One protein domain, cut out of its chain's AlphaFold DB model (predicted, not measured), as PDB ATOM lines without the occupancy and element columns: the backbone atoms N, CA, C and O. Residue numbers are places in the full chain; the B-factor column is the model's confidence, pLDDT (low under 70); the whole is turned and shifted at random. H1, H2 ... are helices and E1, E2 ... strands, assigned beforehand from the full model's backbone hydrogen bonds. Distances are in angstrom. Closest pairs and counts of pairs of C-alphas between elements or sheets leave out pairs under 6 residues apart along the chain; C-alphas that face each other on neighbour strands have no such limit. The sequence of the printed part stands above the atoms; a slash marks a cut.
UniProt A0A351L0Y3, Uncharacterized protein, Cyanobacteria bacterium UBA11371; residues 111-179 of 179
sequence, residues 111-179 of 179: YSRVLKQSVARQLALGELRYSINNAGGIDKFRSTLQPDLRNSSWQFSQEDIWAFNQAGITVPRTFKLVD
ATOM      1  N   TYR A 111     253.730 184.076 180.067       95.31
ATOM      2  CA  TYR A 111     254.302 185.082 180.970       95.31
ATOM      3  C   TYR A 111     255.832 185.139 180.904       95.31
ATOM      4  O   TYR A 111     256.426 186.203 181.094       95.31
ATOM      5  N   SER A 112     256.470 184.012 180.594       96.12
ATOM      6  CA  SER A 112     257.917 183.886 180.392       96.12
ATOM      7  C   SER A 112     258.478 184.788 179.282       96.12
ATOM      8  O   SER A 112     259.675 185.070 179.274       96.12
ATOM      9  N   ARG A 113     257.635 185.338 178.394       94.81
ATOM     10  CA  ARG A 113     258.059 186.318 177.375       94.81
ATOM     11  C   ARG A 113     258.450 187.682 177.945       94.81
ATOM     12  O   ARG A 113     259.218 188.401 177.312       94.81
ATOM     13  N   VAL A 114     257.929 188.044 179.118       94.62
ATOM     14  CA  VAL A 114     258.195 189.339 179.784       94.62
ATOM     15  C   VAL A 114     258.759 189.184 181.196       94.62
ATOM     16  O   VAL A 114     259.081 190.179 181.845       94.62
ATOM     17  N   LEU A 115     258.900 187.950 181.684       95.75
ATOM     18  CA  LEU A 115     259.351 187.636 183.036       95.75
ATOM     19  C   LEU A 115     260.361 186.494 183.052       95.75
ATOM     20  O   LEU A 115     260.395 185.647 182.165       95.75
ATOM     21  N   LYS A 116     261.136 186.406 184.138       96.25
ATOM     22  CA  LYS A 116     261.928 185.204 184.413       96.25
ATOM     23  C   LYS A 116     261.004 183.999 184.603       96.25
ATOM     24  O   LYS A 116     259.943 184.111 185.219       96.25
ATOM     25  N   GLN A 117     261.459 182.824 184.168       96.12
ATOM     26  CA  GLN A 117     260.682 181.582 184.252       96.12
ATOM     27  C   GLN A 117     260.228 181.240 185.684       96.12
ATOM     28  O   GLN A 117     259.155 180.669 185.867       96.12
ATOM     29  N   SER A 118     261.030 181.575 186.701       96.31
ATOM     30  CA  SER A 118     260.682 181.403 188.120       96.31
ATOM     31  C   SER A 118     259.407 182.161 188.487       96.31
ATOM     32  O   SER A 118     258.483 181.574 189.048       96.31
ATOM     33  N   VAL A 119     259.334 183.441 188.116       97.12
ATOM     34  CA  VAL A 119     258.175 184.307 188.357       97.12
ATOM     35  C   VAL A 119     256.988 183.863 187.505       97.12
ATOM     36  O   VAL A 119     255.888 183.723 188.035       97.12
ATOM     37  N   ALA A 120     257.211 183.567 186.220       97.62
ATOM     38  CA  ALA A 120     256.171 183.099 185.300       97.62
ATOM     39  C   ALA A 120     255.450 181.847 185.831       97.62
ATOM     40  O   ALA A 120     254.224 181.806 185.869       97.62
ATOM     41  N   ARG A 121     256.206 180.865 186.343       98.06
ATOM     42  CA  ARG A 121     255.669 179.654 186.992       98.06
ATOM     43  C   ARG A 121     254.771 179.966 188.186       98.06
ATOM     44  O   ARG A 121     253.680 179.412 188.295       98.06
ATOM     45  N   GLN A 122     255.218 180.846 189.079       97.88
ATOM     46  CA  GLN A 122     254.443 181.209 190.268       97.88
ATOM     47  C   GLN A 122     253.171 181.987 189.908       97.88
ATOM     48  O   GLN A 122     252.129 181.766 190.527       97.88
ATOM     49  N   LEU A 123     253.226 182.849 188.887       97.31
ATOM     50  CA  LEU A 123     252.047 183.554 188.382       97.31
ATOM     51  C   LEU A 123     251.038 182.589 187.758       97.31
ATOM     52  O   LEU A 123     249.880 182.615 188.165       97.31
ATOM     53  N   ALA A 124     251.479 181.685 186.874       97.31
ATOM     54  CA  ALA A 124     250.615 180.669 186.269       97.31
ATOM     55  C   ALA A 124     249.944 179.775 187.331       97.31
ATOM     56  O   ALA A 124     248.755 179.473 187.249       97.31
ATOM     57  N   LEU A 125     250.668 179.401 188.394       97.56
ATOM     58  CA  LEU A 125     250.084 178.652 189.514       97.56
ATOM     59  C   LEU A 125     249.062 179.471 190.308       97.56
ATOM     60  O   LEU A 125     248.033 178.932 190.723       97.56
ATOM     61  N   GLY A 126     249.333 180.754 190.540       96.94
ATOM     62  CA  GLY A 126     248.389 181.656 191.195       96.94
ATOM     63  C   GLY A 126     247.103 181.832 190.385       96.94
ATOM     64  O   GLY A 126     246.015 181.681 190.932       96.94
ATOM     65  N   GLU A 127     247.225 182.060 189.080       95.62
ATOM     66  CA  GLU A 127     246.095 182.166 188.152       95.62
ATOM     67  C   GLU A 127     245.276 180.877 188.072       95.62
ATOM     68  O   GLU A 127     244.044 180.917 188.114       95.62
ATOM     69  N   LEU A 128     245.937 179.717 188.035       95.88
ATOM     70  CA  LEU A 128     245.259 178.424 188.062       95.88
ATOM     71  C   LEU A 128     244.443 178.252 189.349       95.88
ATOM     72  O   LEU A 128     243.284 177.844 189.302       95.88
ATOM     73  N   ARG A 129     245.018 178.589 190.510       96.00
ATOM     74  CA  ARG A 129     244.315 178.525 191.804       96.00
ATOM     75  C   ARG A 129     243.131 179.483 191.854       96.00
ATOM     76  O   ARG A 129     242.056 179.091 192.305       96.00
ATOM     77  N   TYR A 130     243.310 180.704 191.363       94.81
ATOM     78  CA  TYR A 130     242.237 181.683 191.236       94.81
ATOM     79  C   TYR A 130     241.107 181.160 190.334       94.81
ATOM     80  O   TYR A 130     239.946 181.152 190.741       94.81
ATOM     81  N   SER A 131     241.443 180.589 189.176       92.94
ATOM     82  CA  SER A 131     240.479 179.984 188.246       92.94
ATOM     83  C   SER A 131     239.722 178.805 188.865       92.94
ATOM     84  O   SER A 131     238.508 178.682 188.698       92.94
ATOM     85  N   ILE A 132     240.412 177.950 189.626       94.12
ATOM     86  CA  ILE A 132     239.800 176.843 190.373       94.12
ATOM     87  C   ILE A 132     238.804 177.366 191.415       94.12
ATOM     88  O   ILE A 132     237.698 176.833 191.539       94.12
ATOM     89  N   ASN A 133     239.179 178.410 192.154       93.94
ATOM     90  CA  ASN A 133     238.314 179.022 193.158       93.94
ATOM     91  C   ASN A 133     237.074 179.653 192.512       93.94
ATOM     92  O   ASN A 133     235.962 179.406 192.975       93.94
ATOM     93  N   ASN A 134     237.247 180.370 191.400       91.06
ATOM     94  CA  ASN A 134     236.150 180.981 190.647       91.06
ATOM     95  C   ASN A 134     235.200 179.947 190.034       91.06
ATOM     96  O   ASN A 134     233.990 180.164 189.994       91.06
ATOM     97  N   ALA A 135     235.713 178.784 189.626       91.75
ATOM     98  CA  ALA A 135     234.882 177.657 189.204       91.75
ATOM     99  C   ALA A 135     234.101 177.014 190.371       91.75
ATOM    100  O   ALA A 135     233.203 176.202 190.143       91.75
ATOM    101  N   GLY A 136     234.417 177.357 191.624       92.94
ATOM    102  CA  GLY A 136     233.808 176.791 192.825       92.94
ATOM    103  C   GLY A 136     234.431 175.465 193.268       92.94
ATOM    104  O   GLY A 136     233.735 174.652 193.879       92.94
ATOM    105  N   GLY A 137     235.705 175.230 192.937       91.94
ATOM    106  CA  GLY A 137     236.489 174.071 193.368       91.94
ATOM    107  C   GLY A 137     237.101 173.265 192.219       91.94
ATOM    108  O   GLY A 137     236.710 173.386 191.056       91.94
ATOM    109  N   ILE A 138     238.066 172.405 192.562       91.62
ATOM    110  CA  ILE A 138     238.892 171.675 191.583       91.62
ATOM    111  C   ILE A 138     238.080 170.733 190.690       91.62
ATOM    112  O   ILE A 138     238.372 170.618 189.503       91.62
ATOM    113  N   ASP A 139     237.035 170.095 191.214       90.38
ATOM    114  CA  ASP A 139     236.229 169.155 190.429       90.38
ATOM    115  C   ASP A 139     235.363 169.875 189.391       90.38
ATOM    116  O   ASP A 139     235.273 169.436 188.243       90.38
ATOM    117  N   LYS A 140     234.805 171.036 189.756       91.12
ATOM    118  CA  LYS A 140     234.098 171.906 188.808       91.12
ATOM    119  C   LYS A 140     235.054 172.458 187.761       91.12
ATOM    120  O   LYS A 140     234.734 172.407 186.579       91.12
ATOM    121  N   PHE A 141     236.246 172.893 188.166       91.06
ATOM    122  CA  PHE A 141     237.279 173.319 187.225       91.06
ATOM    123  C   PHE A 141     237.660 172.200 186.244       91.06
ATOM    124  O   PHE A 141     237.666 172.409 185.041       91.06
ATOM    125  N   ARG A 142     237.881 170.965 186.706       87.88
ATOM    126  CA  ARG A 142     238.188 169.833 185.810       87.88
ATOM    127  C   ARG A 142     237.090 169.566 184.780       87.88
ATOM    128  O   ARG A 142     237.401 169.135 183.672       87.88
ATOM    129  N   SER A 143     235.825 169.830 185.114       84.81
ATOM    130  CA  SER A 143     234.722 169.695 184.155       84.81
ATOM    131  C   SER A 143     234.803 170.698 182.998       84.81
ATOM    132  O   SER A 143     234.350 170.376 181.902       84.81
ATOM    133  N   THR A 144     235.446 171.859 183.188       82.62
ATOM    134  CA  THR A 144     235.647 172.858 182.121       82.62
ATOM    135  C   THR A 144     236.796 172.501 181.176       82.62
ATOM    136  O   THR A 144     236.852 173.011 180.060       82.62
ATOM    137  N   LEU A 145     237.694 171.598 181.589       78.44
ATOM    138  CA  LEU A 145     238.828 171.132 180.781       78.44
ATOM    139  C   LEU A 145     238.446 170.053 179.757       78.44
ATOM    140  O   LEU A 145     239.296 169.625 178.974       78.44
ATOM    141  N   GLN A 146     237.198 169.575 179.763       68.56
ATOM    142  CA  GLN A 146     236.748 168.577 178.799       68.56
ATOM    143  C   GLN A 146     236.689 169.221 177.405       68.56
ATOM    144  O   GLN A 146     235.931 170.170 177.209       68.56
ATOM    145  N   PRO A 147     237.502 168.761 176.438       59.00
ATOM    146  CA  PRO A 147     237.515 169.356 175.113       59.00
ATOM    147  C   PRO A 147     236.167 169.124 174.433       59.00
ATOM    148  O   PRO A 147     235.645 168.007 174.434       59.00
ATOM    149  N   ASP A 148     235.639 170.161 173.785       55.25
ATOM    150  CA  ASP A 148     234.631 169.953 172.759       55.25
ATOM    151  C   ASP A 148     235.322 169.184 171.622       55.25
ATOM    152  O   ASP A 148     236.264 169.687 171.000       55.25
ATOM    153  N   LEU A 149     234.909 167.929 171.411       49.72
ATOM    154  CA  LEU A 149     235.556 166.910 170.561       49.72
ATOM    155  C   LEU A 149     235.800 167.351 169.107       49.72
ATOM    156  O   LEU A 149     236.393 166.605 168.330       49.72
ATOM    157  N   ARG A 150     235.319 168.533 168.718       46.97
ATOM    158  CA  ARG A 150     235.342 169.018 167.346       46.97
ATOM    159  C   ARG A 150     236.377 170.097 167.050       46.97
ATOM    160  O   ARG A 150     236.658 170.220 165.867       46.97
ATOM    161  N   ASN A 151     236.926 170.862 168.010       50.94
ATOM    162  CA  ASN A 151     237.757 172.026 167.625       50.94
ATOM    163  C   ASN A 151     238.694 172.693 168.663       50.94
ATOM    164  O   ASN A 151     239.243 173.747 168.346       50.94
ATOM    165  N   SER A 152     238.944 172.160 169.866       55.22
ATOM    166  CA  SER A 152     239.874 172.832 170.798       55.22
ATOM    167  C   SER A 152     241.288 172.236 170.775       55.22
ATOM    168  O   SER A 152     241.566 171.204 171.381       55.22
ATOM    169  N   SER A 153     242.232 172.916 170.112       70.62
ATOM    170  CA  SER A 153     243.653 172.720 170.415       70.62
ATOM    171  C   SER A 153     243.986 173.572 171.636       70.62
ATOM    172  O   SER A 153     244.228 174.774 171.505       70.62
ATOM    173  N   TRP A 154     243.952 172.972 172.824       81.69
ATOM    174  CA  TRP A 154     244.450 173.624 174.034       81.69
ATOM    175  C   TRP A 154     245.859 174.169 173.785       81.69
ATOM    176  O   TRP A 154     246.685 173.479 173.186       81.69
ATOM    177  N   GLN A 155     246.122 175.402 174.205       88.81
ATOM    178  CA  GLN A 155     247.455 175.998 174.153       88.81
ATOM    179  C   GLN A 155     247.967 176.107 175.581       88.81
ATOM    180  O   GLN A 155     247.246 176.597 176.447       88.81
ATOM    181  N   PHE A 156     249.176 175.612 175.813       91.62
ATOM    182  CA  PHE A 156     249.841 175.701 177.107       91.62
ATOM    183  C   PHE A 156     251.278 176.161 176.907       91.62
ATOM    184  O   PHE A 156     251.927 175.781 175.933       91.62
ATOM    185  N   SER A 157     251.774 176.937 177.855       95.19
ATOM    186  CA  SER A 157     253.185 177.275 178.007       95.19
ATOM    187  C   SER A 157     253.864 176.325 178.999       95.19
ATOM    188  O   SER A 157     253.221 175.501 179.660       95.19
ATOM    189  N   GLN A 158     255.186 176.434 179.130       96.00
ATOM    190  CA  GLN A 158     255.948 175.656 180.113       96.00
ATOM    191  C   GLN A 158     255.521 175.961 181.557       96.00
ATOM    192  O   GLN A 158     255.455 175.056 182.394       96.00
ATOM    193  N   GLU A 159     255.239 177.226 181.870       97.19
ATOM    194  CA  GLU A 159     254.741 177.648 183.176       97.19
ATOM    195  C   GLU A 159     253.336 177.116 183.476       97.19
ATOM    196  O   GLU A 159     253.101 176.712 184.616       97.19
ATOM    197  N   ASP A 160     252.462 176.997 182.471       95.81
ATOM    198  CA  ASP A 160     251.139 176.387 182.644       95.81
ATOM    199  C   ASP A 160     251.264 174.904 182.981       95.81
ATOM    200  O   ASP A 160     250.730 174.441 183.986       95.81
ATOM    201  N   ILE A 161     252.027 174.143 182.192       95.06
ATOM    202  CA  ILE A 161     252.221 172.705 182.438       95.06
ATOM    203  C   ILE A 161     252.812 172.481 183.831       95.06
ATOM    204  O   ILE A 161     252.380 171.590 184.569       95.06
ATOM    205  N   TRP A 162     253.785 173.308 184.219       96.44
ATOM    206  CA  TRP A 162     254.345 173.271 185.563       96.44
ATOM    207  C   TRP A 162     253.274 173.535 186.631       96.44
ATOM    208  O   TRP A 162     253.173 172.754 187.579       96.44
ATOM    209  N   ALA A 163     252.446 174.570 186.466       97.19
ATOM    210  CA  ALA A 163     251.377 174.922 187.398       97.19
ATOM    211  C   ALA A 163     250.327 173.809 187.541       97.19
ATOM    212  O   ALA A 163     249.956 173.447 188.660       97.19
ATOM    213  N   PHE A 164     249.902 173.210 186.427       94.94
ATOM    214  CA  PHE A 164     248.977 172.075 186.407       94.94
ATOM    215  C   PHE A 164     249.528 170.881 187.193       94.94
ATOM    216  O   PHE A 164     248.826 170.316 188.035       94.94
ATOM    217  N   ASN A 165     250.808 170.552 186.994       94.69
ATOM    218  CA  ASN A 165     251.474 169.488 187.743       94.69
ATOM    219  C   ASN A 165     251.517 169.786 189.249       94.69
ATOM    220  O   ASN A 165     251.233 168.896 190.049       94.69
ATOM    221  N   GLN A 166     251.809 171.031 189.650       95.94
ATOM    222  CA  GLN A 166     251.783 171.433 191.066       95.94
ATOM    223  C   GLN A 166     250.380 171.339 191.686       95.94
ATOM    224  O   GLN A 166     250.248 171.074 192.878       95.94
ATOM    225  N   ALA A 167     249.328 171.545 190.890       92.19
ATOM    226  CA  ALA A 167     247.940 171.420 191.329       92.19
ATOM    227  C   ALA A 167     247.396 169.978 191.267       92.19
ATOM    228  O   ALA A 167     246.235 169.749 191.611       92.19
ATOM    229  N   GLY A 168     248.192 169.001 190.813       91.44
ATOM    230  CA  GLY A 168     247.733 167.623 190.618       91.44
ATOM    231  C   GLY A 168     246.644 167.501 189.543       91.44
ATOM    232  O   GLY A 168     245.711 166.703 189.681       91.44
ATOM    233  N   ILE A 169     246.716 168.328 188.496       89.75
ATOM    234  CA  ILE A 169     245.785 168.319 187.363       89.75
ATOM    235  C   ILE A 169     246.523 167.818 186.126       89.75
ATOM    236  O   ILE A 169     247.523 168.389 185.704       89.75
ATOM    237  N   THR A 170     245.997 166.761 185.514       87.19
ATOM    238  CA  THR A 170     246.526 166.244 184.253       87.19
ATOM    239  C   THR A 170     246.121 167.161 183.105       87.19
ATOM    240  O   THR A 170     244.933 167.377 182.863       87.19
ATOM    241  N   VAL A 171     247.112 167.670 182.378       84.06
ATOM    242  CA  VAL A 171     246.911 168.462 181.159       84.06
ATOM    243  C   VAL A 171     246.257 167.586 180.069       84.06
ATOM    244  O   VAL A 171     246.601 166.402 179.957       84.06
ATOM    245  N   PRO A 172     245.315 168.110 179.257       81.56
ATOM    246  CA  PRO A 172     244.761 167.392 178.109       81.56
ATOM    247  C   PRO A 172     245.855 166.811 177.205       81.56
ATOM    248  O   PRO A 172     246.862 167.460 176.961       81.56
ATOM    249  N   ARG A 173     245.660 165.595 176.671       76.12
ATOM    250  CA  ARG A 173     246.680 164.921 175.835       76.12
ATOM    251  C   ARG A 173     246.940 165.621 174.503       76.12
ATOM    252  O   ARG A 173     248.046 165.547 173.982       76.12
ATOM    253  N   THR A 174     245.917 166.267 173.953       80.31
ATOM    254  CA  THR A 174     246.000 166.983 172.681       80.31
ATOM    255  C   THR A 174     246.100 168.469 172.975       80.31
ATOM    256  O   THR A 174     245.092 169.130 173.228       80.31
ATOM    257  N   PHE A 175     247.325 168.980 172.966       84.62
ATOM    258  CA  PHE A 175     247.605 170.394 173.158       84.62
ATOM    259  C   PHE A 175     248.776 170.840 172.285       84.62
ATOM    260  O   PHE A 175     249.577 170.029 171.820       84.62
ATOM    261  N   LYS A 176     248.866 172.150 172.070       88.06
ATOM    262  CA  LYS A 176     250.010 172.822 171.470       88.06
ATOM    263  C   LYS A 176     250.822 173.471 172.584       88.06
ATOM    264  O   LYS A 176     250.288 174.278 173.343       88.06
ATOM    265  N   LEU A 177     252.102 173.127 172.659       87.75
ATOM    266  CA  LEU A 177     253.060 173.858 173.479       87.75
ATOM    267  C   LEU A 177     253.429 175.167 172.768       87.75
ATOM    268  O   LEU A 177     253.699 175.158 171.563       87.75
ATOM    269  N   VAL A 178     253.408 176.276 173.497       87.88
ATOM    270  CA  VAL A 178     253.773 177.604 172.997       87.88
ATOM    271  C   VAL A 178     254.862 178.177 173.897       87.88
ATOM    272  O   VAL A 178     254.657 178.302 175.103       87.88
ATOM    273  N   ASP A 179     255.988 178.529 173.281       78.12
ATOM    274  CA  ASP A 179     257.118 179.220 173.911       78.12
ATOM    275  C   ASP A 179     257.020 180.745 173.689       78.12
ATOM    276  O   ASP A 179     256.543 181.183 172.609       78.12
TER     277      ASP A 179
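Overview. This is residues 111 to 179 of the 179 residues of an uncharacterized protein of Cyanobacteria bacterium UBA11371 (UniProt A0A351L0Y3). A long helix, H1, makes one side of the domain, and the short helix H2 turns off its far end to make a corner. A small pair of parallel strands, E1 and E2, lies on the side away from H1, and H3 sits between, packed on H1. The printed part has 69 residues, with three named helices and two named strands in the order H1, H2, E1, H3, E2; the class is mostly helix. It is compact, with a radius of gyration of the C-alphas of 12.3 A, and spans 34 by 26 by 17 A.

Along the chain. H1, residues 117 to 134, begins with C-alpha 117 at (260.682, 181.582, 184.252) and is 25.4 A long. H2, residues 138 to 144, measures 10.1 A. E1 is residues 154 to 156, 6.5 A. H3, residues 158 to 166, measures 12.5 A. E2, residues 175 to 177, also 6.5 A, ends with C-alpha 177 at (253.060, 173.858, 173.479).

Arrangement. H1 and H3 touch, closest at the C-alphas of Arg 121 and Glu 159, 4.4 A apart, with a steep tilt of 55 degrees, the same way. H1, with residues 131 to 132 alone, and H2 touch only at the corner, closest at the C-alphas of Ile 132 and Phe 141, 5.4 A apart; their lines are about perpendicular at 89 degrees. H2 and H3 are apart. E1 and E2 are parallel neighbours at 27 degrees, with N 176 and O 154 within hydrogen-bond range at 2.8 A. E1, H3 and E2 form a strand-helix-strand unit, two parallel strands with a helix between them along the chain, and its crossover is right-handed. H1 is apart from both strands. In H1 and H3 every O i to N i+4 pair is within hydrogen-bond range; in H2, 2 of 3 are.

Size, cuts and confidence. The C-alphas farthest apart, those of Lys 116 and Arg 150, are 35.5 A apart. The printed part has no cut, and no link is long. Mean pLDDT of the printed part is 87.8; residues 146 to 152 are under 70.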